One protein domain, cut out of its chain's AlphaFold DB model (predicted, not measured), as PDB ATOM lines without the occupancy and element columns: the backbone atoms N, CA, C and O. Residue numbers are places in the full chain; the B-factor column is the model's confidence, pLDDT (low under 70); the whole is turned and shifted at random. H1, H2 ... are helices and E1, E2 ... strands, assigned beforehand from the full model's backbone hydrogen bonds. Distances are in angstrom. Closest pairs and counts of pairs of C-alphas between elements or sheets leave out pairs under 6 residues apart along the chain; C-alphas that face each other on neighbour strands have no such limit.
ATOM      1  N   GLU A   2      15.376  -0.191 -12.794       30.69
ATOM      2  CA  GLU A   2      16.232  -1.209 -13.431       30.69
ATOM      3  C   GLU A   2      16.131  -2.606 -12.775       30.69
ATOM      4  O   GLU A   2      16.103  -3.616 -13.474       30.69
ATOM      5  N   ALA A   3      15.931  -2.674 -11.452       34.34
ATOM      6  CA  ALA A   3      15.751  -3.932 -10.711       34.34
ATOM      7  C   ALA A   3      14.482  -4.718 -11.115       34.34
ATOM      8  O   ALA A   3      14.517  -5.940 -11.233       34.34
ATOM      9  N   PHE A   4      13.383  -4.022 -11.430       35.41
ATOM     10  CA  PHE A   4      12.141  -4.639 -11.911       35.41
ATOM     11  C   PHE A   4      12.287  -5.369 -13.248       35.41
ATOM     12  O   PHE A   4      11.528  -6.298 -13.504       35.41
ATOM     13  N   ARG A   5      13.230  -4.957 -14.110       39.66
ATOM     14  CA  ARG A   5      13.485  -5.662 -15.373       39.66
ATOM     15  C   ARG A   5      14.178  -7.006 -15.137       39.66
ATOM     16  O   ARG A   5      13.905  -7.935 -15.874       39.66
ATOM     17  N   ARG A   6      14.982  -7.151 -14.075       48.84
ATOM     18  CA  ARG A   6      15.745  -8.385 -13.819       48.84
ATOM     19  C   ARG A   6      14.886  -9.571 -13.401       48.84
ATOM     20  O   ARG A   6      15.133 -10.650 -13.908       48.84
ATOM     21  N   VAL A   7      13.880  -9.383 -12.539       47.44
ATOM     22  CA  VAL A   7      12.984 -10.475 -12.077       47.44
ATOM     23  C   VAL A   7      12.167 -11.076 -13.228       47.44
ATOM     24  O   VAL A   7      11.802 -12.246 -13.207       47.44
ATOM     25  N   CYS A   8      11.919 -10.275 -14.259       49.00
ATOM     26  CA  CYS A   8      11.127 -10.632 -15.425       49.00
ATOM     27  C   CYS A   8      11.777 -11.573 -16.422       49.00
ATOM     28  O   CYS A   8      11.062 -12.217 -17.189       49.00
ATOM     29  N   ASP A   9      13.099 -11.651 -16.383       51.88
ATOM     30  CA  ASP A   9      13.899 -12.459 -17.290       51.88
ATOM     31  C   ASP A   9      14.372 -13.757 -16.599       51.88
ATOM     32  O   ASP A   9      15.123 -14.540 -17.177       51.88
ATOM     33  N   ILE A  10      13.936 -14.001 -15.351       52.62
ATOM     34  CA  ILE A  10      14.320 -15.172 -14.552       52.62
ATOM     35  C   ILE A  10      13.350 -16.319 -14.838       52.62
ATOM     36  O   ILE A  10      12.251 -16.382 -14.292       52.62
ATOM     37  N   THR A  11      13.776 -17.271 -15.662       55.94
ATOM     38  CA  THR A  11      13.064 -18.541 -15.900       55.94
ATOM     39  C   THR A  11      13.273 -19.569 -14.780       55.94
ATOM     40  O   THR A  11      12.601 -20.594 -14.743       55.94
ATOM     41  N   ASN A  12      14.187 -19.272 -13.855       61.62
ATOM     42  CA  ASN A  12      14.810 -20.218 -12.930       61.62
ATOM     43  C   ASN A  12      14.606 -19.785 -11.466       61.62
ATOM     44  O   ASN A  12      15.549 -19.694 -10.677       61.62
ATOM     45  N   ILE A  13      13.377 -19.394 -11.123       66.00
ATOM     46  CA  ILE A  13      13.031 -18.989  -9.755       66.00
ATOM     47  C   ILE A  13      12.946 -20.245  -8.888       66.00
ATOM     48  O   ILE A  13      12.176 -21.150  -9.193       66.00
ATOM     49  N   GLN A  14      13.712 -20.267  -7.799       67.38
ATOM     50  CA  GLN A  14      13.800 -21.415  -6.892       67.38
ATOM     51  C   GLN A  14      13.009 -21.220  -5.601       67.38
ATOM     52  O   GLN A  14      12.539 -22.187  -5.016       67.38
ATOM     53  N   LEU A  15      12.828 -19.980  -5.154       66.69
ATOM     54  CA  LEU A  15      12.102 -19.690  -3.927       66.69
ATOM     55  C   LEU A  15      11.137 -18.541  -4.172       66.69
ATOM     56  O   LEU A  15      11.522 -17.478  -4.666       66.69
ATOM     57  N   VAL A  16       9.880 -18.783  -3.820       72.94
ATOM     58  CA  VAL A  16       8.821 -17.783  -3.786       72.94
ATOM     59  C   VAL A  16       8.220 -17.807  -2.391       72.94
ATOM     60  O   VAL A  16       7.447 -18.704  -2.054       72.94
ATOM     61  N   ASP A  17       8.586 -16.812  -1.587       67.31
ATOM     62  CA  ASP A  17       7.976 -16.578  -0.290       67.31
ATOM     63  C   ASP A  17       7.095 -15.340  -0.383       67.31
ATOM     64  O   ASP A  17       7.557 -14.209  -0.560       67.31
ATOM     65  N   LEU A  18       5.795 -15.604  -0.350       71.00
ATOM     66  CA  LEU A  18       4.740 -14.611  -0.353       71.00
ATOM     67  C   LEU A  18       3.862 -14.782   0.901       71.00
ATOM     68  O   LEU A  18       2.736 -14.279   0.936       71.00
ATOM     69  N   SER A  19       4.390 -15.442   1.933       68.25
ATOM     70  CA  SER A  19       3.720 -15.674   3.207       68.25
ATOM     71  C   SER A  19       3.715 -14.476   4.125       68.25
ATOM     72  O   SER A  19       4.500 -13.549   3.950       68.25
ATOM     73  N   GLU A  20       2.793 -14.498   5.092       62.12
ATOM     74  CA  GLU A  20       2.641 -13.440   6.103       62.12
ATOM     75  C   GLU A  20       2.495 -12.041   5.504       62.12
ATOM     76  O   GLU A  20       2.679 -11.017   6.165       62.12
ATOM     77  N   ASN A  21       2.140 -11.985   4.228       50.84
ATOM     78  CA  ASN A  21       2.067 -10.741   3.533       50.84
ATOM     79  C   ASN A  21       0.614 -10.286   3.459       50.84
ATOM     80  O   ASN A  21      -0.318 -11.059   3.258       50.84
ATOM     81  N   ASN A  22       0.452  -8.970   3.476       43.81
ATOM     82  CA  ASN A  22      -0.735  -8.299   2.964       43.81
ATOM     83  C   ASN A  22      -0.328  -7.438   1.745       43.81
ATOM     84  O   ASN A  22      -0.457  -6.209   1.815       43.81
ATOM     85  N   PRO A  23       0.304  -8.004   0.683       46.97
ATOM     86  CA  PRO A  23       0.953  -7.189  -0.337       46.97
ATOM     87  C   PRO A  23      -0.047  -6.555  -1.305       46.97
ATOM     88  O   PRO A  23      -0.969  -7.198  -1.803       46.97
ATOM     89  N   SER A  24       0.220  -5.318  -1.714       41.94
ATOM     90  CA  SER A  24      -0.454  -4.685  -2.845       41.94
ATOM     91  C   SER A  24       0.389  -4.680  -4.118       41.94
ATOM     92  O   SER A  24       1.611  -4.552  -4.077       41.94
ATOM     93  N   GLY A  25      -0.282  -4.788  -5.271       41.03
ATOM     94  CA  GLY A  25       0.305  -4.609  -6.603       41.03
ATOM     95  C   GLY A  25       0.170  -5.818  -7.531       41.03
ATOM     96  O   GLY A  25      -0.077  -6.942  -7.102       41.03
ATOM     97  N   ARG A  26       0.358  -5.586  -8.839       39.31
ATOM     98  CA  ARG A  26       0.595  -6.686  -9.784       39.31
ATOM     99  C   ARG A  26       1.917  -7.330  -9.390       39.31
ATOM    100  O   ARG A  26       2.920  -6.618  -9.327       39.31
ATOM    101  N   ILE A  27       1.952  -8.656  -9.234       48.38
ATOM    102  CA  ILE A  27       3.227  -9.356  -9.388       48.38
ATOM    103  C   ILE A  27       3.806  -8.883 -10.732       48.38
ATOM    104  O   ILE A  27       3.052  -8.720 -11.696       48.38
ATOM    105  N   PHE A  28       5.099  -8.562 -10.732       47.44
ATOM    106  CA  PHE A  28       5.912  -8.051 -11.837       47.44
ATOM    107  C   PHE A  28       5.239  -8.161 -13.222       47.44
ATOM    108  O   PHE A  28       4.850  -9.252 -13.621       47.44
ATOM    109  N   LYS A  29       5.146  -7.069 -14.004       40.34
ATOM    110  CA  LYS A  29       4.478  -7.009 -15.340       40.34
ATOM    111  C   LYS A  29       4.806  -8.160 -16.324       40.34
ATOM    112  O   LYS A  29       4.101  -8.327 -17.315       40.34
ATOM    113  N   CYS A  30       5.875  -8.894 -16.073       44.06
ATOM    114  CA  CYS A  30       6.407 -10.052 -16.786       44.06
ATOM    115  C   CYS A  30       5.976 -11.422 -16.244       44.06
ATOM    116  O   CYS A  30       5.739 -12.327 -17.034       44.06
ATOM    117  N   LEU A  31       5.771 -11.570 -14.932       50.78
ATOM    118  CA  LEU A  31       5.003 -12.663 -14.342       50.78
ATOM    119  C   LEU A  31       3.523 -12.295 -14.509       50.78
ATOM    120  O   LEU A  31       2.799 -12.117 -13.535       50.78
ATOM    121  N   LYS A  32       3.064 -12.147 -15.764       45.81
ATOM    122  CA  LYS A  32       1.715 -11.679 -16.168       45.81
ATOM    123  C   LYS A  32       0.543 -12.391 -15.476       45.81
ATOM    124  O   LYS A  32      -0.602 -11.976 -15.613       45.81
ATOM    125  N   ASN A  33       0.836 -13.438 -14.728       46.41
ATOM    126  CA  ASN A  33      -0.056 -14.493 -14.363       46.41
ATOM    127  C   ASN A  33      -0.640 -14.413 -12.950       46.41
ATOM    128  O   ASN A  33      -1.799 -14.754 -12.748       46.41
ATOM    129  N   PHE A  34       0.103 -13.874 -11.979       46.03
ATOM    130  CA  PHE A  34      -0.414 -13.693 -10.612       46.03
ATOM    131  C   PHE A  34      -1.114 -12.344 -10.412       46.03
ATOM    132  O   PHE A  34      -1.584 -12.047  -9.320       46.03
ATOM    133  N   SER A  35      -1.243 -11.522 -11.462       46.12
ATOM    134  CA  SER A  35      -2.036 -10.281 -11.396       46.12
ATOM    135  C   SER A  35      -3.495 -10.542 -10.982       46.12
ATOM    136  O   SER A  35      -4.128  -9.663 -10.402       46.12
ATOM    137  N   VAL A  36      -3.998 -11.762 -11.222       47.59
ATOM    138  CA  VAL A  36      -5.321 -12.253 -10.799       47.59
ATOM    139  C   VAL A  36      -5.475 -12.300  -9.270       47.59
ATOM    140  O   VAL A  36      -6.594 -12.192  -8.778       47.59
ATOM    141  N   MET A  37      -4.374 -12.401  -8.518       51.22
ATOM    142  CA  MET A  37      -4.374 -12.545  -7.055       51.22
ATOM    143  C   MET A  37      -4.364 -11.203  -6.292       51.22
ATOM    144  O   MET A  37      -4.314 -11.200  -5.064       51.22
ATOM    145  N   SER A  38      -4.428 -10.058  -6.988       48.50
ATOM    146  CA  SER A  38      -4.300  -8.705  -6.404       48.50
ATOM    147  C   SER A  38      -5.545  -7.824  -6.644       48.50
ATOM    148  O   SER A  38      -6.138  -7.878  -7.720       48.50
ATOM    149  N   GLN A  39      -5.952  -6.983  -5.677       47.72
ATOM    150  CA  GLN A  39      -6.974  -5.914  -5.859       47.72
ATOM    151  C   GLN A  39      -6.470  -4.544  -5.357       47.72
ATOM    152  O   GLN A  39      -5.292  -4.480  -5.053       47.72
ATOM    153  N   ASN A  40      -7.309  -3.480  -5.270       44.12
ATOM    154  CA  ASN A  40      -6.985  -2.147  -4.683       44.12
ATOM    155  C   ASN A  40      -7.753  -1.797  -3.357       44.12
ATOM    156  O   ASN A  40      -8.977  -1.876  -3.370       44.12
ATOM    157  N   VAL A  41      -7.085  -1.485  -2.220       43.88
ATOM    158  CA  VAL A  41      -7.655  -1.228  -0.861       43.88
ATOM    159  C   VAL A  41      -6.783  -0.206  -0.068       43.88
ATOM    160  O   VAL A  41      -5.604   0.000  -0.357       43.88
ATOM    161  N   SER A  42      -7.443   0.496   0.867       41.97
ATOM    162  CA  SER A  42      -7.089   1.716   1.626       41.97
ATOM    163  C   SER A  42      -5.863   1.667   2.574       41.97
ATOM    164  O   SER A  42      -5.412   0.591   2.942       41.97
ATOM    165  N   PRO A  43      -5.328   2.824   3.033       44.47
ATOM    166  CA  PRO A  43      -3.911   2.972   3.406       44.47
ATOM    167  C   PRO A  43      -3.523   2.780   4.893       44.47
ATOM    168  O   PRO A  43      -2.486   3.303   5.290       44.47
ATOM    169  N   ASN A  44      -4.273   2.071   5.749       39.47
ATOM    170  CA  ASN A  44      -3.929   2.003   7.188       39.47
ATOM    171  C   ASN A  44      -3.467   0.625   7.729       39.47
ATOM    172  O   ASN A  44      -4.298  -0.257   7.942       39.47
ATOM    173  N   ARG A  45      -2.150   0.539   8.034       40.72
ATOM    174  CA  ARG A  45      -1.331  -0.500   8.733       40.72
ATOM    175  C   ARG A  45      -0.471  -1.536   7.957       40.72
ATOM    176  O   ARG A  45      -0.987  -2.439   7.315       40.72
ATOM    177  N   THR A  46       0.832  -1.473   8.288       39.94
ATOM    178  CA  THR A  46       1.921  -2.486   8.247       39.94
ATOM    179  C   THR A  46       2.800  -2.551   6.987       39.94
ATOM    180  O   THR A  46       2.317  -2.678   5.869       39.94
ATOM    181  N   ILE A  47       4.118  -2.464   7.218       43.34
ATOM    182  CA  ILE A  47       5.216  -2.605   6.246       43.34
ATOM    183  C   ILE A  47       5.438  -4.096   5.980       43.34
ATOM    184  O   ILE A  47       5.479  -4.883   6.923       43.34
ATOM    185  N   VAL A  48       5.586  -4.481   4.713       41.72
ATOM    186  CA  VAL A  48       5.686  -5.882   4.284       41.72
ATOM    187  C   VAL A  48       6.941  -6.076   3.431       41.72
ATOM    188  O   VAL A  48       7.194  -5.299   2.508       41.72
ATOM    189  N   PHE A  49       7.718  -7.117   3.734       47.19
ATOM    190  CA  PHE A  49       8.954  -7.471   3.036       47.19
ATOM    191  C   PHE A  49       8.690  -8.653   2.101       47.19
ATOM    192  O   PHE A  49       8.352  -9.739   2.553       47.19
ATOM    193  N   VAL A  50       8.857  -8.461   0.793       47.06
ATOM    194  CA  VAL A  50       8.851  -9.576  -0.165       47.06
ATOM    195  C   VAL A  50      10.293 -10.026  -0.348       47.06
ATOM    196  O   VAL A  50      11.129  -9.219  -0.745       47.06
ATOM    197  N   PHE A  51      10.594 -11.296  -0.094       55.16
ATOM    198  CA  PHE A  51      11.934 -11.834  -0.313       55.16
ATOM    199  C   PHE A  51      11.938 -12.705  -1.569       55.16
ATOM    200  O   PHE A  51      11.375 -13.797  -1.597       55.16
ATOM    201  N   VAL A  52      12.584 -12.222  -2.632       52.19
ATOM    202  CA  VAL A  52      12.819 -13.012  -3.848       52.19
ATOM    203  C   VAL A  52      14.295 -13.352  -3.915       52.19
ATOM    204  O   VAL A  52      15.124 -12.448  -4.009       52.19
ATOM    205  N   TYR A  53      14.625 -14.641  -3.907       51.72
ATOM    206  CA  TYR A  53      16.004 -15.109  -4.019       51.72
ATOM    207  C   TYR A  53      16.264 -15.730  -5.393       51.72
ATOM    208  O   TYR A  53      15.490 -16.548  -5.887       51.72
ATOM    209  N   TYR A  54      17.395 -15.369  -5.996       47.25
ATOM    210  CA  TYR A  54      17.920 -15.993  -7.208       47.25
ATOM    211  C   TYR A  54      19.354 -16.438  -6.946       47.25
ATOM    212  O   TYR A  54      20.215 -15.610  -6.636       47.25
ATOM    213  N   LYS A  55      19.617 -17.748  -7.050       53.19
ATOM    214  CA  LYS A  55      20.943 -18.344  -6.800       53.19
ATOM    215  C   LYS A  55      21.559 -17.900  -5.462       53.19
ATOM    216  O   LYS A  55      22.718 -17.505  -5.405       53.19
ATOM    217  N   GLY A  56      20.752 -17.888  -4.400       54.59
ATOM    218  CA  GLY A  56      21.177 -17.470  -3.057       54.59
ATOM    219  C   GLY A  56      21.333 -15.956  -2.855       54.59
ATOM    220  O   GLY A  56      21.629 -15.527  -1.747       54.59
ATOM    221  N   THR A  57      21.107 -15.136  -3.886       53.91
ATOM    222  CA  THR A  57      21.140 -13.670  -3.780       53.91
ATOM    223  C   THR A  57      19.728 -13.125  -3.593       53.91
ATOM    224  O   THR A  57      18.846 -13.451  -4.390       53.91
ATOM    225  N   LEU A  58      19.508 -12.273  -2.586       58.78
ATOM    226  CA  LEU A  58      18.270 -11.502  -2.446       58.78
ATOM    227  C   LEU A  58      18.179 -10.483  -3.594       58.78
ATOM    228  O   LEU A  58      19.031  -9.609  -3.731       58.78
ATOM    229  N   VAL A  59      17.171 -10.616  -4.454       59.62
ATOM    230  CA  VAL A  59      16.978  -9.773  -5.651       59.62
ATOM    231  C   VAL A  59      16.050  -8.590  -5.367       59.62
ATOM    232  O   VAL A  59      15.931  -7.686  -6.195       59.62
ATOM    233  N   TYR A  60      15.398  -8.557  -4.203       57.31
ATOM    234  CA  TYR A  60      14.397  -7.547  -3.903       57.31
ATOM    235  C   TYR A  60      14.356  -7.170  -2.417       57.31
ATOM    236  O   TYR A  60      14.085  -8.017  -1.573       57.31
ATOM    237  N   GLU A  61      14.575  -5.886  -2.132       45.62
ATOM    238  CA  GLU A  61      14.241  -5.229  -0.866       45.62
ATOM    239  C   GLU A  61      13.356  -4.010  -1.168       45.62
ATOM    240  O   GLU A  61      13.793  -3.086  -1.851       45.62
ATOM    241  N   GLY A  62      12.124  -4.021  -0.648       43.94
ATOM    242  CA  GLY A  62      11.299  -2.836  -0.377       43.94
ATOM    243  C   GLY A  62      10.693  -2.060  -1.562       43.94
ATOM    244  O   GLY A  62      11.387  -1.572  -2.450       43.94
ATOM    245  N   TYR A  63       9.383  -1.790  -1.485       44.75
ATOM    246  CA  TYR A  63       8.853  -0.489  -1.913       44.75
ATOM    247  C   TYR A  63       8.034   0.138  -0.792       44.75
ATOM    248  O   TYR A  63       7.243  -0.526  -0.128       44.75
ATOM    249  N   ASP A  64       8.238   1.440  -0.646       43.94
ATOM    250  CA  ASP A  64       7.536   2.355   0.238       43.94
ATOM    251  C   ASP A  64       6.390   2.991  -0.569       43.94
ATOM    252  O   ASP A  64       6.647   3.819  -1.441       43.94
ATOM    253  N   PHE A  65       5.137   2.546  -0.391       38.62
ATOM    254  CA  PHE A  65       3.949   3.291  -0.843       38.62
ATOM    255  C   PHE A  65       2.670   2.785  -0.150       38.62
ATOM    256  O   PHE A  65       2.297   1.619  -0.257       38.62
ATOM    257  N   PHE A  66       1.981   3.687   0.556       40.88
ATOM    258  CA  PHE A  66       0.748   3.440   1.311       40.88
ATOM    259  C   PHE A  66      -0.435   3.039   0.404       40.88
ATOM    260  O   PHE A  66      -1.211   3.884  -0.040       40.88
ATOM    261  N   ALA A  67      -0.613   1.740   0.164       37.81
ATOM    262  CA  ALA A  67      -1.877   1.133  -0.264       37.81
ATOM    263  C   ALA A  67      -1.884  -0.330   0.201       37.81
ATOM    264  O   ALA A  67      -1.023  -1.104  -0.215       37.81
ATOM    265  N   LEU A  68      -2.808  -0.713   1.084       44.38
ATOM    266  CA  LEU A  68      -2.825  -2.043   1.702       44.38
ATOM    267  C   LEU A  68      -3.837  -2.921   1.032       44.38
ATOM    268  O   LEU A  68      -5.018  -2.583   1.021       44.38
ATOM    269  N   LEU A  69      -3.390  -4.070   0.549       49.16
ATOM    270  CA  LEU A  69      -4.244  -4.981  -0.174       49.16
ATOM    271  C   LEU A  69      -4.042  -6.427   0.180       49.16
ATOM    272  O   LEU A  69      -2.930  -6.917   0.250       49.16
ATOM    273  N   MET A  70      -5.174  -7.102   0.313       50.59
ATOM    274  CA  MET A  70      -5.250  -8.522   0.596       50.59
ATOM    275  C   MET A  70      -5.079  -9.314  -0.699       50.59
ATOM    276  O   MET A  70      -5.764  -9.032  -1.691       50.59
ATOM    277  N   TRP A  71      -4.224 -10.336  -0.674       60.84
ATOM    278  CA  TRP A  71      -4.130 -11.309  -1.759       60.84
ATOM    279  C   TRP A  71      -5.319 -12.244  -1.718       60.84
ATOM    280  O   TRP A  71      -5.545 -12.925  -0.722       60.84
ATOM    281  N   LYS A  72      -6.102 -12.246  -2.793       62.91
ATOM    282  CA  LYS A  72      -7.339 -13.020  -2.897       62.91
ATOM    283  C   LYS A  72      -7.584 -13.464  -4.323       62.91
ATOM    284  O   LYS A  72      -7.107 -12.835  -5.261       62.91
ATOM    285  N   GLY A  73      -8.392 -14.500  -4.483       75.06
ATOM    286  CA  GLY A  73      -8.552 -15.181  -5.761       75.06
ATOM    287  C   GLY A  73      -7.768 -16.489  -5.787       75.06
ATOM    288  O   GLY A  73      -7.220 -16.923  -4.774       75.06
ATOM    289  N   ASN A  74      -7.725 -17.109  -6.961       79.19
ATOM    290  CA  ASN A  74      -7.198 -18.459  -7.118       79.19
ATOM    291  C   ASN A  74      -5.710 -18.441  -7.477       79.19
ATOM    292  O   ASN A  74      -5.228 -17.502  -8.113       79.19
ATOM    293  N   ILE A  75      -5.009 -19.533  -7.160       82.88
ATOM    294  CA  ILE A  75      -3.689 -19.801  -7.740       82.88
ATOM    295  C   ILE A  75      -3.879 -20.006  -9.253       82.88
ATOM    296  O   ILE A  75      -4.624 -20.910  -9.649       82.88
ATOM    297  N   PRO A  76      -3.232 -19.202 -10.109       81.81
ATOM    298  CA  PRO A  76      -3.399 -19.310 -11.548       81.81
ATOM    299  C   PRO A  76      -2.666 -20.548 -12.088       81.81
ATOM    300  O   PRO A  76      -1.683 -21.010 -11.506       81.81
ATOM    301  N   GLU A  77      -3.126 -21.099 -13.210       80.88
ATOM    302  CA  GLU A  77      -2.611 -22.358 -13.769       80.88
ATOM    303  C   GLU A  77      -1.118 -22.315 -14.118       80.88
ATOM    304  O   GLU A  77      -0.401 -23.314 -14.025       80.88
ATOM    305  N   GLU A  78      -0.628 -21.145 -14.493       77.88
ATOM    306  CA  GLU A  78       0.721 -20.939 -14.979       77.88
ATOM    307  C   GLU A  78       1.752 -20.896 -13.843       77.88
ATOM    308  O   GLU A  78       2.947 -20.848 -14.129       77.88
ATOM    309  N   ILE A  79       1.330 -21.058 -12.573       79.56
ATOM    310  CA  ILE A  79       2.230 -21.486 -11.486       79.56
ATOM    311  C   ILE A  79       3.036 -22.715 -11.918       79.56
ATOM    312  O   ILE A  79       4.233 -22.782 -11.673       79.56
ATOM    313  N   GLY A  80       2.414 -23.638 -12.662       83.06
ATOM    314  CA  GLY A  80       3.054 -24.857 -13.152       83.06
ATOM    315  C   GLY A  80       4.133 -24.640 -14.218       83.06
ATOM    316  O   GLY A  80       4.654 -25.627 -14.735       83.06
ATOM    317  N   ASN A  81       4.445 -23.394 -14.592       80.69
ATOM    318  CA  ASN A  81       5.582 -23.070 -15.457       80.69
ATOM    319  C   ASN A  81       6.876 -22.822 -14.663       80.69
ATOM    320  O   ASN A  81       7.947 -22.829 -15.263       80.69
ATOM    321  N   LEU A  82       6.805 -22.645 -13.339       77.00
ATOM    322  CA  LEU A  82       7.971 -22.447 -12.471       77.00
ATOM    323  C   LEU A  82       8.625 -23.790 -12.099       77.00
ATOM    324  O   LEU A  82       8.746 -24.135 -10.934       77.00
ATOM    325  N   ILE A  83       9.014 -24.591 -13.090       82.31
ATOM    326  CA  ILE A  83       9.453 -25.988 -12.893       82.31
ATOM    327  C   ILE A  83      10.707 -26.156 -12.012       82.31
ATOM    328  O   ILE A  83      10.938 -27.234 -11.465       82.31
ATOM    329  N   GLU A  84      11.498 -25.093 -11.855       79.25
ATOM    330  CA  GLU A  84      12.687 -25.060 -10.993       79.25
ATOM    331  C   GLU A  84      12.390 -24.601  -9.559       79.25
ATOM    332  O   GLU A  84      13.310 -24.453  -8.755       79.25
ATOM    333  N   LEU A  85      11.119 -24.360  -9.226       78.88
ATOM    334  CA  LEU A  85      10.724 -23.898  -7.906       78.88
ATOM    335  C   LEU A  85      10.948 -24.999  -6.867       78.88
ATOM    336  O   LEU A  85      10.407 -26.093  -6.998       78.88
ATOM    337  N   VAL A  86      11.721 -24.670  -5.835       83.00
ATOM    338  CA  VAL A  86      12.098 -25.523  -4.700       83.00
ATOM    339  C   VAL A  86      11.245 -25.210  -3.473       83.00
ATOM    340  O   VAL A  86      10.839 -26.116  -2.750       83.00
ATOM    341  N   SER A  87      10.903 -23.943  -3.250       83.44
ATOM    342  CA  SER A  87      10.073 -23.530  -2.116       83.44
ATOM    343  C   SER A  87       8.979 -22.556  -2.544       83.44
ATOM    344  O   SER A  87       9.249 -21.555  -3.215       83.44
ATOM    345  N   LEU A  88       7.742 -22.866  -2.150       85.81
ATOM    346  CA  LEU A  88       6.558 -22.038  -2.351       85.81
ATOM    347  C   LEU A  88       5.829 -21.850  -1.020       85.81
ATOM    348  O   LEU A  88       5.184 -22.772  -0.519       85.81
ATOM    349  N   ASN A  89       5.880 -20.637  -0.482       84.50
ATOM    350  CA  ASN A  89       5.143 -20.263   0.717       84.50
ATOM    351  C   ASN A  89       4.103 -19.188   0.370       84.50
ATOM    352  O   ASN A  89       4.457 -18.064   0.025       84.50
ATOM    353  N   LEU A  90       2.817 -19.545   0.426       86.88
ATOM    354  CA  LEU A  90       1.670 -18.646   0.213       86.88
ATOM    355  C   LEU A  90       0.781 -18.554   1.465       86.88
ATOM    356  O   LEU A  90      -0.382 -18.145   1.374       86.88
ATOM    357  N   SER A  91       1.283 -18.979   2.623       87.94
ATOM    358  CA  SER A  91       0.495 -19.055   3.853       87.94
ATOM    359  C   SER A  91       0.025 -17.687   4.365       87.94
ATOM    360  O   SER A  91       0.615 -16.656   4.037       87.94
ATOM    361  N   ASN A  92      -1.035 -17.675   5.180       85.06
ATOM    362  CA  ASN A  92      -1.602 -16.465   5.799       85.06
ATOM    363  C   ASN A  92      -2.047 -15.394   4.782       85.06
ATOM    364  O   ASN A  92      -1.707 -14.220   4.915       85.06
ATOM    365  N   ASN A  93      -2.820 -15.795   3.771       80.69
ATOM    366  CA  ASN A  93      -3.403 -14.899   2.767       80.69
ATOM    367  C   ASN A  93      -4.931 -15.126   2.659       80.69
ATOM    368  O   ASN A  93      -5.495 -15.995   3.321       80.69
ATOM    369  N   ASN A  94      -5.625 -14.372   1.797       79.38
ATOM    370  CA  ASN A  94      -7.062 -14.547   1.526       79.38
ATOM    371  C   ASN A  94      -7.315 -15.284   0.192       79.38
ATOM    372  O   ASN A  94      -8.322 -15.035  -0.485       79.38
ATOM    373  N   LEU A  95      -6.394 -16.162  -0.225       85.12
ATOM    374  CA  LEU A  95      -6.517 -16.928  -1.469       85.12
ATOM    375  C   LEU A  95      -7.653 -17.941  -1.359       85.12
ATOM    376  O   LEU A  95      -7.914 -18.486  -0.292       85.12
ATOM    377  N   ASN A  96      -8.357 -18.180  -2.459       87.69
ATOM    378  CA  ASN A  96      -9.552 -19.013  -2.482       87.69
ATOM    379  C   ASN A  96      -9.618 -19.889  -3.742       87.69
ATOM    380  O   ASN A  96      -8.652 -20.008  -4.496       87.69
ATOM    381  N   GLY A  97     -10.751 -20.571  -3.919       90.50
ATOM    382  CA  GLY A  97     -10.950 -21.519  -5.011       90.50
ATOM    383  C   GLY A  97     -10.154 -22.810  -4.830       90.50
ATOM    384  O   GLY A  97      -9.686 -23.129  -3.737       90.50
ATOM    385  N   GLU A  98     -10.030 -23.585  -5.904       94.81
ATOM    386  CA  GLU A  98      -9.329 -24.869  -5.876       94.81
ATOM    387  C   GLU A  98      -7.826 -24.705  -6.130       94.81
ATOM    388  O   GLU A  98      -7.394 -23.873  -6.930       94.81
ATOM    389  N   ILE A  99      -7.017 -25.566  -5.506       94.69
ATOM    390  CA  ILE A  99      -5.604 -25.710  -5.874       94.69
ATOM    391  C   ILE A  99      -5.546 -26.324  -7.276       94.69
ATOM    392  O   ILE A  99      -5.959 -27.470  -7.476       94.69
ATOM    393  N   THR A 100      -5.018 -25.572  -8.242       93.00
ATOM    394  CA  THR A 100      -4.897 -26.029  -9.629       93.00
ATOM    395  C   THR A 100      -4.084 -27.319  -9.741       93.00
ATOM    396  O   THR A 100      -3.033 -27.487  -9.119       93.00
ATOM    397  N   SER A 101      -4.523 -28.229 -10.615       95.75
ATOM    398  CA  SER A 101      -3.790 -29.469 -10.895       95.75
ATOM    399  C   SER A 101      -2.389 -29.224 -11.476       95.75
ATOM    400  O   SER A 101      -1.519 -30.094 -11.360       95.75
ATOM    401  N   LYS A 102      -2.138 -28.038 -12.052       92.62
ATOM    402  CA  LYS A 102      -0.842 -27.652 -12.625       92.62
ATOM    403  C   LYS A 102       0.278 -27.544 -11.590       92.62
ATOM    404  O   LYS A 102       1.436 -27.621 -11.987       92.62
ATOM    405  N   ILE A 103      -0.045 -27.458 -10.295       92.56
ATOM    406  CA  ILE A 103       0.953 -27.475  -9.214       92.56
ATOM    407  C   ILE A 103       1.818 -28.744  -9.245       92.56
ATOM    408  O   ILE A 103       3.000 -28.695  -8.941       92.56
ATOM    409  N   GLY A 104       1.270 -29.865  -9.732       94.50
ATOM    410  CA  GLY A 104       2.017 -31.114  -9.894       94.50
ATOM    411  C   GLY A 104       3.091 -31.093 -10.989       94.50
ATOM    412  O   GLY A 104       3.722 -32.118 -11.214       94.50
ATOM    413  N   ARG A 105       3.278 -29.976 -11.712       93.38
ATOM    414  CA  ARG A 105       4.402 -29.780 -12.650       93.38
ATOM    415  C   ARG A 105       5.672 -29.278 -11.958       93.38
ATOM    416  O   ARG A 105       6.722 -29.269 -12.589       93.38
ATOM    417  N   LEU A 106       5.575 -28.845 -10.702       90.56
ATOM    418  CA  LEU A 106       6.687 -28.311  -9.920       90.56
ATOM    419  C   LEU A 106       7.546 -29.454  -9.365       90.56
ATOM    420  O   LEU A 106       7.571 -29.689  -8.167       90.56
ATOM    421  N   THR A 107       8.203 -30.220 -10.235       89.94
ATOM    422  CA  THR A 107       8.904 -31.459  -9.847       89.94
ATOM    423  C   THR A 107      10.102 -31.233  -8.926       89.94
ATOM    424  O   THR A 107      10.529 -32.172  -8.266       89.94
ATOM    425  N   SER A 108      10.626 -30.007  -8.867       87.06
ATOM    426  CA  SER A 108      11.749 -29.626  -7.997       87.06
ATOM    427  C   SER A 108      11.303 -29.149  -6.609       87.06
ATOM    428  O   SER A 108      12.149 -28.793  -5.798       87.06
ATOM    429  N   LEU A 109       9.992 -29.095  -6.344       91.94
ATOM    430  CA  LEU A 109       9.446 -28.470  -5.145       91.94
ATOM    431  C   LEU A 109       9.636 -29.367  -3.918       91.94
ATOM    432  O   LEU A 109       9.168 -30.502  -3.882       91.94
ATOM    433  N   GLU A 110      10.276 -28.813  -2.897       92.00
ATOM    434  CA  GLU A 110      10.588 -29.465  -1.627       92.00
ATOM    435  C   GLU A 110       9.739 -28.927  -0.472       92.00
ATOM    436  O   GLU A 110       9.425 -29.677   0.455       92.00
ATOM    437  N   PHE A 111       9.342 -27.653  -0.529       92.75
ATOM    438  CA  PHE A 111       8.545 -26.984   0.499       92.75
ATOM    439  C   PHE A 111       7.299 -26.345  -0.116       92.75
ATOM    440  O   PHE A 111       7.398 -25.500  -1.010       92.75
ATOM    441  N   LEU A 112       6.124 -26.723   0.388       96.12
ATOM    442  CA  LEU A 112       4.850 -26.111   0.029       96.12
ATOM    443  C   LEU A 112       4.038 -25.767   1.276       96.12
ATOM    444  O   LEU A 112       3.519 -26.657   1.951       96.12
ATOM    445  N   ASP A 113       3.835 -24.476   1.514       96.44
ATOM    446  CA  ASP A 113       2.926 -23.998   2.553       96.44
ATOM    447  C   ASP A 113       1.808 -23.142   1.945       96.44
ATOM    448  O   ASP A 113       2.043 -22.087   1.353       96.44
ATOM    449  N   LEU A 114       0.577 -23.636   2.069       96.12
ATOM    450  CA  LEU A 114      -0.663 -22.986   1.637       96.12
ATOM    451  C   LEU A 114      -1.611 -22.751   2.821       96.12
ATOM    452  O   LEU A 114      -2.804 -22.498   2.624       96.12
ATOM    453  N   SER A 115      -1.115 -22.893   4.049       96.81
ATOM    454  CA  SER A 115      -1.936 -22.840   5.251       96.81
ATOM    455  C   SER A 115      -2.583 -21.474   5.466       96.81
ATOM    456  O   SER A 115      -2.125 -20.460   4.932       96.81
ATOM    457  N   ARG A 116      -3.668 -21.441   6.245       93.62
ATOM    458  CA  ARG A 116      -4.354 -20.207   6.656       93.62
ATOM    459  C   ARG A 116      -4.761 -19.358   5.453       93.62
ATOM    460  O   ARG A 116      -4.368 -18.204   5.313       93.62
ATOM    461  N   ASN A 117      -5.515 -19.994   4.565       92.25
ATOM    462  CA  ASN A 117      -6.130 -19.407   3.380       92.25
ATOM    463  C   ASN A 117      -7.606 -19.857   3.312       92.25
ATOM    464  O   ASN A 117      -8.166 -20.403   4.262       92.25
ATOM    465  N   HIS A 118      -8.273 -19.627   2.186       93.94
ATOM    466  CA  HIS A 118      -9.655 -20.040   1.933       93.94
ATOM    467  C   HIS A 118      -9.763 -21.042   0.772       93.94
ATOM    468  O   HIS A 118     -10.782 -21.076   0.073       93.94
ATOM    469  N   PHE A 119      -8.726 -21.852   0.529       95.69
ATOM    470  CA  PHE A 119      -8.759 -22.851  -0.539       95.69
ATOM    471  C   PHE A 119      -9.843 -23.894  -0.274       95.69
ATOM    472  O   PHE A 119      -9.923 -24.466   0.812       95.69
ATOM    473  N   SER A 120     -10.658 -24.176  -1.285       95.00
ATOM    474  CA  SER A 120     -11.801 -25.085  -1.218       95.00
ATOM    475  C   SER A 120     -11.678 -26.236  -2.214       95.00
ATOM    476  O   SER A 120     -10.747 -26.271  -3.016       95.00
ATOM    477  N   GLY A 121     -12.559 -27.235  -2.133       94.94
ATOM    478  CA  GLY A 121     -12.544 -28.413  -3.012       94.94
ATOM    479  C   GLY A 121     -11.552 -29.505  -2.585       94.94
ATOM    480  O   GLY A 121     -11.046 -29.501  -1.462       94.94
ATOM    481  N   LEU A 122     -11.266 -30.443  -3.496       96.38
ATOM    482  CA  LEU A 122     -10.436 -31.633  -3.241       96.38
ATOM    483  C   LEU A 122      -8.933 -31.353  -3.363       96.38
ATOM    484  O   LEU A 122      -8.520 -30.587  -4.237       96.38
ATOM    485  N   ILE A 123      -8.100 -32.046  -2.573       97.25
ATOM    486  CA  ILE A 123      -6.638 -32.119  -2.790       97.25
ATOM    487  C   ILE A 123      -6.359 -32.692  -4.185       97.25
ATOM    488  O   ILE A 123      -6.722 -33.845  -4.429       97.25
ATOM    489  N   PRO A 124      -5.755 -31.918  -5.118       95.31
ATOM    490  CA  PRO A 124      -5.536 -32.403  -6.468       95.31
ATOM    491  C   PRO A 124      -4.578 -33.598  -6.411       95.31
ATOM    492  O   PRO A 124      -3.482 -33.472  -5.861       95.31
ATOM    493  N   PRO A 125      -4.929 -34.750  -7.008       93.75
ATOM    494  CA  PRO A 125      -4.049 -35.917  -7.013       93.75
ATOM    495  C   PRO A 125      -2.693 -35.656  -7.675       93.75
ATOM    496  O   PRO A 125      -1.740 -36.383  -7.429       93.75
ATOM    497  N   SER A 126      -2.579 -34.619  -8.511       95.62
ATOM    498  CA  SER A 126      -1.303 -34.209  -9.096       95.62
ATOM    499  C   SER A 126      -0.298 -33.693  -8.067       95.62
ATOM    500  O   SER A 126       0.891 -33.773  -8.337       95.62
ATOM    501  N   LEU A 127      -0.737 -33.234  -6.888       95.81
ATOM    502  CA  LEU A 127       0.166 -32.833  -5.807       95.81
ATOM    503  C   LEU A 127       1.016 -34.012  -5.313       95.81
ATOM    504  O   LEU A 127       2.168 -33.835  -4.947       95.81
ATOM    505  N   ALA A 128       0.478 -35.231  -5.387       93.75
ATOM    506  CA  ALA A 128       1.216 -36.444  -5.054       93.75
ATOM    507  C   ALA A 128       2.347 -36.782  -6.041       93.75
ATOM    508  O   ALA A 128       3.148 -37.655  -5.725       93.75
ATOM    509  N   LYS A 129       2.403 -36.131  -7.214       92.94
ATOM    510  CA  LYS A 129       3.446 -36.341  -8.237       92.94
ATOM    511  C   LYS A 129       4.715 -35.518  -7.991       92.94
ATOM    512  O   LYS A 129       5.628 -35.562  -8.806       92.94
ATOM    513  N   ILE A 130       4.735 -34.699  -6.943       94.62
ATOM    514  CA  ILE A 130       5.888 -33.873  -6.587       94.62
ATOM    515  C   ILE A 130       6.802 -34.713  -5.699       94.62
ATOM    516  O   ILE A 130       6.676 -34.689  -4.480       94.62
ATOM    517  N   ASP A 131       7.665 -35.526  -6.300       89.19
ATOM    518  CA  ASP A 131       8.406 -36.571  -5.577       89.19
ATOM    519  C   ASP A 131       9.387 -36.025  -4.521       89.19
ATOM    520  O   ASP A 131       9.661 -36.704  -3.534       89.19
ATOM    521  N   CYS A 132       9.883 -34.797  -4.695       91.44
ATOM    522  CA  CYS A 132      10.825 -34.159  -3.770       91.44
ATOM    523  C   CYS A 132      10.154 -33.464  -2.573       91.44
ATOM    524  O   CYS A 132      10.854 -32.867  -1.755       91.44
ATOM    525  N   LEU A 133       8.821 -33.509  -2.452       94.88
ATOM    526  CA  LEU A 133       8.104 -32.735  -1.444       94.88
ATOM    527  C   LEU A 133       8.401 -33.253  -0.027       94.88
ATOM    528  O   LEU A 133       7.922 -34.303   0.393       94.88
ATOM    529  N   SER A 134       9.172 -32.476   0.725       93.50
ATOM    530  CA  SER A 134       9.601 -32.797   2.090       93.50
ATOM    531  C   SER A 134       8.710 -32.161   3.157       93.50
ATOM    532  O   SER A 134       8.574 -32.692   4.260       93.50
ATOM    533  N   LEU A 135       8.057 -31.046   2.819       94.62
ATOM    534  CA  LEU A 135       7.136 -30.342   3.697       94.62
ATOM    535  C   LEU A 135       5.905 -29.889   2.918       94.62
ATOM    536  O   LEU A 135       6.001 -29.200   1.904       94.62
ATOM    537  N   LEU A 136       4.742 -30.260   3.444       97.44
ATOM    538  CA  LEU A 136       3.438 -29.824   2.967       97.44
ATOM    539  C   LEU A 136       2.622 -29.291   4.136       97.44
ATOM    540  O   LEU A 136       2.405 -30.032   5.089       97.44
ATOM    541  N   ASN A 137       2.096 -28.075   4.030       98.00
ATOM    542  CA  ASN A 137       1.172 -27.517   5.008       98.00
ATOM    543  C   ASN A 137      -0.092 -26.969   4.325       98.00
ATOM    544  O   ASN A 137      -0.031 -26.067   3.491       98.00
ATOM    545  N   LEU A 138      -1.245 -27.549   4.661       97.88
ATOM    546  CA  LEU A 138      -2.580 -27.186   4.171       97.88
ATOM    547  C   LEU A 138      -3.523 -26.782   5.319       97.88
ATOM    548  O   LEU A 138      -4.734 -26.674   5.097       97.88
ATOM    549  N   LEU A 139      -2.984 -26.589   6.527       98.00
ATOM    550  CA  LEU A 139      -3.711 -26.242   7.748       98.00
ATOM    551  C   LEU A 139      -4.653 -25.051   7.515       98.00
ATOM    552  O   LEU A 139      -4.323 -24.144   6.751       98.00
ATOM    553  N   ASP A 140      -5.800 -25.035   8.192       97.44
ATOM    554  CA  ASP A 140      -6.731 -23.898   8.235       97.44
ATOM    555  C   ASP A 140      -7.113 -23.385   6.839       97.44
ATOM    556  O   ASP A 140      -6.801 -22.265   6.433       97.44
ATOM    557  N   ASN A 141      -7.784 -24.246   6.082       97.19
ATOM    558  CA  ASN A 141      -8.397 -23.928   4.798       97.19
ATOM    559  C   ASN A 141      -9.823 -24.505   4.754       97.19
ATOM    560  O   ASN A 141     -10.337 -25.023   5.742       97.19
ATOM    561  N   ASN A 142     -10.489 -24.431   3.600       96.56
ATOM    562  CA  ASN A 142     -11.851 -24.929   3.408       96.56
ATOM    563  C   ASN A 142     -11.897 -26.190   2.518       96.56
ATOM    564  O   ASN A 142     -12.816 -26.369   1.709       96.56
ATOM    565  N   ARG A 143     -10.863 -27.040   2.606       93.44
ATOM    566  CA  ARG A 143     -10.699 -28.234   1.761       93.44
ATOM    567  C   ARG A 143     -11.644 -29.344   2.190       93.44
ATOM    568  O   ARG A 143     -11.998 -29.476   3.361       93.44
ATOM    569  N   SER A 144     -12.029 -30.163   1.223       94.94
ATOM    570  CA  SER A 144     -13.006 -31.224   1.423       94.94
ATOM    571  C   SER A 144     -12.575 -32.546   0.802       94.94
ATOM    572  O   SER A 144     -11.667 -32.623  -0.031       94.94
ATOM    573  N   GLY A 145     -13.259 -33.611   1.214       93.94
ATOM    574  CA  GLY A 145     -13.104 -34.938   0.646       93.94
ATOM    575  C   GLY A 145     -11.897 -35.699   1.185       93.94
ATOM    576  O   GLY A 145     -11.334 -35.395   2.231       93.94
ATOM    577  N   ARG A 146     -11.548 -36.773   0.483       95.31
ATOM    578  CA  ARG A 146     -10.535 -37.732   0.926       95.31
ATOM    579  C   ARG A 146      -9.131 -37.246   0.567       95.31
ATOM    580  O   ARG A 146      -8.884 -36.905  -0.591       95.31
ATOM    581  N   ILE A 147      -8.205 -37.323   1.520       96.50
ATOM    582  CA  ILE A 147      -6.767 -37.186   1.248       96.50
ATOM    583  C   ILE A 147      -6.335 -38.338   0.310       96.50
ATOM    584  O   ILE A 147      -6.678 -39.492   0.591       96.50
ATOM    585  N   PRO A 148      -5.646 -38.074  -0.824       94.56
ATOM    586  CA  PRO A 148      -5.317 -39.102  -1.814       94.56
ATOM    587  C   PRO A 148      -4.577 -40.313  -1.218       94.56
ATOM    588  O   PRO A 148      -3.450 -40.204  -0.735       94.56
ATOM    589  N   ILE A 149      -5.222 -41.481  -1.265       89.38
ATOM    590  CA  ILE A 149      -4.720 -42.720  -0.652       89.38
ATOM    591  C   ILE A 149      -3.580 -43.317  -1.471       89.38
ATOM    592  O   ILE A 149      -3.616 -43.277  -2.699       89.38
ATOM    593  N   GLY A 150      -2.612 -43.933  -0.786       88.75
ATOM    594  CA  GLY A 150      -1.488 -44.609  -1.436       88.75
ATOM    595  C   GLY A 150      -0.493 -43.625  -2.044       88.75
ATOM    596  O   GLY A 150       0.248 -43.981  -2.952       88.75
ATOM    597  N   THR A 151      -0.509 -42.383  -1.563       93.12
ATOM    598  CA  THR A 151       0.405 -41.326  -1.985       93.12
ATOM    599  C   THR A 151       1.238 -40.844  -0.806       93.12
ATOM    600  O   THR A 151       0.842 -41.014   0.350       93.12
ATOM    601  N   GLN A 152       2.354 -40.173  -1.098       94.06
ATOM    602  CA  GLN A 152       3.189 -39.508  -0.091       94.06
ATOM    603  C   GLN A 152       2.410 -38.516   0.790       94.06
ATOM    604  O   GLN A 152       2.798 -38.279   1.929       94.06
ATOM    605  N   LEU A 153       1.259 -38.011   0.326       95.44
ATOM    606  CA  LEU A 153       0.408 -37.106   1.102       95.44
ATOM    607  C   LEU A 153      -0.088 -37.740   2.413       95.44
ATOM    608  O   LEU A 153      -0.399 -37.034   3.359       95.44
ATOM    609  N   GLN A 154      -0.142 -39.071   2.509       94.44
ATOM    610  CA  GLN A 154      -0.535 -39.739   3.754       94.44
ATOM    611  C   GLN A 154       0.591 -39.847   4.790       94.44
ATOM    612  O   GLN A 154       0.331 -40.291   5.907       94.44
ATOM    613  N   SER A 155       1.826 -39.496   4.417       94.75
ATOM    614  CA  SER A 155       3.000 -39.575   5.294       94.75
ATOM    615  C   SER A 155       3.229 -38.312   6.127       94.75
ATOM    616  O   SER A 155       3.898 -38.380   7.155       94.75
ATOM    617  N   PHE A 156       2.658 -37.174   5.717       96.38
ATOM    618  CA  PHE A 156       2.748 -35.925   6.468       96.38
ATOM    619  C   PHE A 156       1.908 -35.973   7.751       96.38
ATOM    620  O   PHE A 156       0.966 -36.758   7.877       96.38
ATOM    621  N   ASN A 157       2.244 -35.109   8.709       97.25
ATOM    622  CA  ASN A 157       1.549 -35.034   9.991       97.25
ATOM    623  C   ASN A 157       0.078 -34.611   9.803       97.25
ATOM    624  O   ASN A 157      -0.229 -33.768   8.960       97.25
ATOM    625  N   ALA A 158      -0.822 -35.167  10.617       97.12
ATOM    626  CA  ALA A 158      -2.232 -34.790  10.675       97.12
ATOM    627  C   ALA A 158      -2.426 -33.278  10.880       97.12
ATOM    628  O   ALA A 158      -3.289 -32.696  10.223       97.12
ATOM    629  N   SER A 159      -1.563 -32.640  11.682       97.12
ATOM    630  CA  SER A 159      -1.574 -31.188  11.926       97.12
ATOM    631  C   SER A 159      -1.555 -30.360  10.642       97.12
ATOM    632  O   SER A 159      -2.151 -29.292  10.577       97.12
ATOM    633  N   ASN A 160      -0.921 -30.866   9.582       97.38
ATOM    634  CA  ASN A 160      -0.785 -30.159   8.310       97.38
ATOM    635  C   ASN A 160      -2.105 -30.111   7.522       97.38
ATOM    636  O   ASN A 160      -2.169 -29.471   6.476       97.38
ATOM    637  N   TYR A 161      -3.142 -30.806   7.988       97.75
ATOM    638  CA  TYR A 161      -4.450 -30.922   7.344       97.75
ATOM    639  C   TYR A 161      -5.597 -30.439   8.236       97.75
ATOM    640  O   TYR A 161      -6.736 -30.361   7.768       97.75
ATOM    641  N   GLU A 162      -5.322 -30.121   9.501       96.81
ATOM    642  CA  GLU A 162      -6.317 -29.644  10.462       96.81
ATOM    643  C   GLU A 162      -6.957 -28.317  10.016       96.81
ATOM    644  O   GLU A 162      -6.541 -27.690   9.041       96.81
ATOM    645  N   GLY A 163      -8.065 -27.933  10.651       95.25
ATOM    646  CA  GLY A 163      -8.839 -26.746  10.262       95.25
ATOM    647  C   GLY A 163      -9.659 -26.897   8.971       95.25
ATOM    648  O   GLY A 163     -10.587 -26.126   8.745       95.25
ATOM    649  N   ASN A 164      -9.411 -27.933   8.161       95.88
ATOM    650  CA  ASN A 164     -10.213 -28.263   6.982       95.88
ATOM    651  C   ASN A 164     -11.417 -29.131   7.360       95.88
ATOM    652  O   ASN A 164     -11.330 -30.362   7.380       95.88
ATOM    653  N   VAL A 165     -12.550 -28.487   7.656       89.69
ATOM    654  CA  VAL A 165     -13.721 -29.148   8.258       89.69
ATOM    655  C   VAL A 165     -14.167 -30.388   7.492       89.69
ATOM    656  O   VAL A 165     -14.468 -31.376   8.141       89.69
ATOM    657  N   ASP A 166     -14.181 -30.398   6.159       93.25
ATOM    658  CA  ASP A 166     -14.712 -31.516   5.360       93.25
ATOM    659  C   ASP A 166     -13.648 -32.480   4.817       93.25
ATOM    660  O   ASP A 166     -13.975 -33.419   4.080       93.25
ATOM    661  N   LEU A 167     -12.382 -32.270   5.169       94.69
ATOM    662  CA  LEU A 167     -11.290 -33.155   4.792       94.69
ATOM    663  C   LEU A 167     -11.283 -34.399   5.691       94.69
ATOM    664  O   LEU A 167     -11.641 -34.352   6.869       94.69
ATOM    665  N   CYS A 168     -10.938 -35.550   5.127       94.94
ATOM    666  CA  CYS A 168     -11.034 -36.828   5.821       94.94
ATOM    667  C   CYS A 168     -10.027 -37.853   5.296       94.94
ATOM    668  O   CYS A 168      -9.476 -37.709   4.204       94.94
ATOM    669  N   GLU A 169      -9.894 -38.939   6.060       94.12
ATOM    670  CA  GLU A 169      -8.958 -40.056   5.901       94.12
ATOM    671  C   GLU A 169      -7.546 -39.731   6.364       94.12
ATOM    672  O   GLU A 169      -7.199 -38.577   6.601       94.12
ATOM    673  N   LYS A 170      -6.735 -40.786   6.499       94.00
ATOM    674  CA  LYS A 170      -5.356 -40.669   6.969       94.00
ATOM    675  C   LYS A 170      -4.593 -39.585   6.187       94.00
ATOM    676  O   LYS A 170      -4.686 -39.588   4.952       94.00
ATOM    677  N   PRO A 171      -3.818 -38.730   6.878       95.38
ATOM    678  CA  PRO A 171      -3.428 -38.844   8.293       95.38
ATOM    679  C   PRO A 171      -4.464 -38.360   9.323       95.38
ATOM    680  O   PRO A 171      -4.232 -38.525  10.513       95.38
ATOM    681  N   LEU A 172      -5.612 -37.815   8.913       94.56
ATOM    682  CA  LEU A 172      -6.665 -37.422   9.850       94.56
ATOM    683  C   LEU A 172      -7.416 -38.653  10.385       94.56
ATOM    684  O   LEU A 172      -7.841 -39.521   9.616       94.56
ATOM    685  N   ASP A 173      -7.723 -38.663  11.684       91.75
ATOM    686  CA  ASP A 173      -8.584 -39.673  12.328       91.75
ATOM    687  C   ASP A 173     -10.086 -39.471  12.034       91.75
ATOM    688  O   ASP A 173     -10.974 -39.985  12.719       91.75
ATOM    689  N   LYS A 174     -10.404 -38.733  10.965       91.25
ATOM    690  CA  LYS A 174     -11.766 -38.478  10.499       91.25
ATOM    691  C   LYS A 174     -12.115 -39.392   9.328       91.25
ATOM    692  O   LYS A 174     -11.440 -39.395   8.305       91.25
ATOM    693  N   LYS A 175     -13.233 -40.118   9.411       90.25
ATOM    694  CA  LYS A 175     -13.770 -40.896   8.277       90.25
ATOM    695  C   LYS A 175     -14.622 -40.020   7.360       90.25
ATOM    696  O   LYS A 175     -15.396 -39.191   7.836       90.25
ATOM    697  N   CYS A 176     -14.538 -40.242   6.049       87.19
ATOM    698  CA  CYS A 176     -15.400 -39.538   5.102       87.19
ATOM    699  C   CYS A 176     -16.855 -40.008   5.225       87.19
ATOM    700  O   CYS A 176     -17.163 -41.187   5.020       87.19
ATOM    701  N   LEU A 177     -17.767 -39.078   5.506       75.81
ATOM    702  CA  LEU A 177     -19.202 -39.345   5.513       75.81
ATOM    703  C   LEU A 177     -19.702 -39.374   4.060       75.81
ATOM    704  O   LEU A 177     -19.666 -38.367   3.363       75.81
ATOM    705  N   GLY A 178     -20.135 -40.545   3.580       62.97
ATOM    706  CA  GLY A 178     -20.699 -40.695   2.229       62.97
ATOM    707  C   GLY A 178     -19.784 -41.333   1.178       62.97
ATOM    708  O   GLY A 178     -19.761 -40.891   0.032       62.97
ATOM    709  N   GLY A 179     -19.071 -42.410   1.530       49.56
ATOM    710  CA  GLY A 179     -18.317 -43.214   0.559       49.56
ATOM    711  C   GLY A 179     -19.149 -43.654  -0.669       49.56
ATOM    712  O   GLY A 179     -20.383 -43.630  -0.637       49.56
ATOM    713  N   PRO A 180     -18.511 -44.127  -1.756       51.50
ATOM    714  CA  PRO A 180     -19.139 -44.355  -3.070       51.50
ATOM    715  C   PRO A 180     -20.360 -45.300  -3.086       51.50
ATOM    716  O   PRO A 180     -21.116 -45.322  -4.059       51.50
ATOM    717  N   ARG A 181     -20.611 -46.054  -2.006       47.50
ATOM    718  CA  ARG A 181     -21.844 -46.843  -1.831       47.50
ATOM    719  C   ARG A 181     -23.083 -45.958  -1.654       47.50
ATOM    720  O   ARG A 181     -24.123 -46.262  -2.236       47.50
ATOM    721  N   ASN A 182     -22.961 -44.835  -0.945       44.34
ATOM    722  CA  ASN A 182     -24.090 -43.950  -0.649       44.34
ATOM    723  C   ASN A 182     -24.472 -43.079  -1.849       44.34
ATOM    724  O   ASN A 182     -25.652 -42.822  -2.040       44.34
ATOM    725  N   GLN A 183     -23.528 -42.737  -2.731       50.34
ATOM    726  CA  GLN A 183     -23.843 -42.025  -3.976       50.34
ATOM    727  C   GLN A 183     -24.539 -42.923  -5.010       50.34
ATOM    728  O   GLN A 183     -25.457 -42.471  -5.687       50.34
ATOM    729  N   LYS A 184     -24.170 -44.212  -5.119       48.78
ATOM    730  CA  LYS A 184     -24.920 -45.173  -5.955       48.78
ATOM    731  C   LYS A 184     -26.327 -45.419  -5.409       48.78
ATOM    732  O   LYS A 184     -27.259 -45.528  -6.201       48.78
ATOM    733  N   HIS A 185     -26.489 -45.492  -4.087       46.91
ATOM    734  CA  HIS A 185     -27.801 -45.665  -3.464       46.91
ATOM    735  C   HIS A 185     -28.667 -44.405  -3.610       46.91
ATOM    736  O   HIS A 185     -29.799 -44.510  -4.062       46.91
ATOM    737  N   GLN A 186     -28.116 -43.209  -3.373       49.56
ATOM    738  CA  GLN A 186     -28.812 -41.937  -3.595       49.56
ATOM    739  C   GLN A 186     -29.163 -41.717  -5.072       49.56
ATOM    740  O   GLN A 186     -30.297 -41.360  -5.366       49.56
ATOM    741  N   LYS A 187     -28.264 -42.018  -6.022       55.34
ATOM    742  CA  LYS A 187     -28.585 -41.958  -7.463       55.34
ATOM    743  C   LYS A 187     -29.680 -42.956  -7.852       55.34
ATOM    744  O   LYS A 187     -30.556 -42.603  -8.635       55.34
ATOM    745  N   LYS A 188     -29.682 -44.169  -7.282       57.47
ATOM    746  CA  LYS A 188     -30.764 -45.150  -7.483       57.47
ATOM    747  C   LYS A 188     -32.092 -44.688  -6.879       57.47
ATOM    748  O   LYS A 188     -33.119 -44.871  -7.516       57.47
ATOM    749  N   VAL A 189     -32.082 -44.078  -5.694       61.34
ATOM    750  CA  VAL A 189     -33.287 -43.543  -5.039       61.34
ATOM    751  C   VAL A 189     -33.844 -42.349  -5.817       61.34
ATOM    752  O   VAL A 189     -35.027 -42.340  -6.130       61.34
ATOM    753  N   VAL A 190     -33.000 -41.401  -6.231       63.22
ATOM    754  CA  VAL A 190     -33.408 -40.247  -7.052       63.22
ATOM    755  C   VAL A 190     -33.961 -40.694  -8.408       63.22
ATOM    756  O   VAL A 190     -34.978 -40.170  -8.851       63.22
ATOM    757  N   GLN A 191     -33.349 -41.694  -9.053       63.84
ATOM    758  CA  GLN A 191     -33.874 -42.243 -10.307       63.84
ATOM    759  C   GLN A 191     -35.207 -42.978 -10.103       63.84
ATOM    760  O   GLN A 191     -36.102 -42.865 -10.934       63.84
ATOM    761  N   LYS A 192     -35.362 -43.696  -8.985       64.81
ATOM    762  CA  LYS A 192     -36.610 -44.386  -8.637       64.81
ATOM    763  C   LYS A 192     -37.750 -43.402  -8.357       64.81
ATOM    764  O   LYS A 192     -38.863 -43.660  -8.788       64.81
ATOM    765  N   ILE A 193     -37.456 -42.268  -7.716       67.00
ATOM    766  CA  ILE A 193     -38.419 -41.180  -7.487       67.00
ATOM    767  C   ILE A 193     -38.795 -40.507  -8.814       67.00
ATOM    768  O   ILE A 193     -39.973 -40.313  -9.076       67.00
ATOM    769  N   LYS A 194     -37.830 -40.210  -9.697       68.88
ATOM    770  CA  LYS A 194     -38.122 -39.614 -11.018       68.88
ATOM    771  C   LYS A 194     -39.028 -40.490 -11.886       68.88
ATOM    772  O   LYS A 194     -39.899 -39.962 -12.561       68.88
ATOM    773  N   ASN A 195     -38.860 -41.809 -11.825       65.56
ATOM    774  CA  ASN A 195     -39.695 -42.763 -12.559       65.56
ATOM    775  C   ASN A 195     -41.080 -42.990 -11.919       65.56
ATOM    776  O   ASN A 195     -41.859 -43.776 -12.440       65.56
ATOM    777  N   GLN A 196     -41.367 -42.366 -10.773       68.50
ATOM    778  CA  GLN A 196     -42.665 -42.434 -10.094       68.50
ATOM    779  C   GLN A 196     -43.578 -41.247 -10.445       68.50
ATOM    780  O   GLN A 196     -44.746 -41.253 -10.070       68.50
TER     781      GLN A 196
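AT A GLANCE: This is residues 2 to 196 of the 198 residues of the protein "Putative non-specific serine/threonine protein kinase" of Medicago truncatula (UniProt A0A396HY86). With little regular structure, the chain winds in stacked turns: mixed sheet E2 E1 E3 E5 E7 on one side, parallel sheet E4 E6 E8 E9 on another, and H3, H4, H5 in a row; H7 sticks out. The printed part has 195 residues with seven named helices and nine named strands, class mixed, under half of the residues in named elements. It is only just compact, close to loose, radius of gyration of the C-alphas 19.6 A, spanning 70 by 38 by 29 A.

HOW THE PARTS SIT: E3, residues 87 to 89, and E1, 15 to 17, are parallel neighbours; N 16 and O 87 are 2.9 A apart, within hydrogen-bond range. H4, 101 to 105, touches H3, 77 to 81; their closest C-alphas, Lys 102 and Gly 80, are 4.8 A apart. Each has 0 of 1 O i to N i+4 pairs within range, but 2 of 2 to N i+3.

IN THESE COORDINATES: H7, residues 180 to 194, runs 21.1 A from C-alpha 180 at (-19.139, -44.355, -3.070) to C-alpha 194 at (-38.122, -39.614, -11.018).

THE WHOLE: The printed part has no cut. Residues 55 to 76 form a long link. Low-confidence stretches include residues 19 to 72.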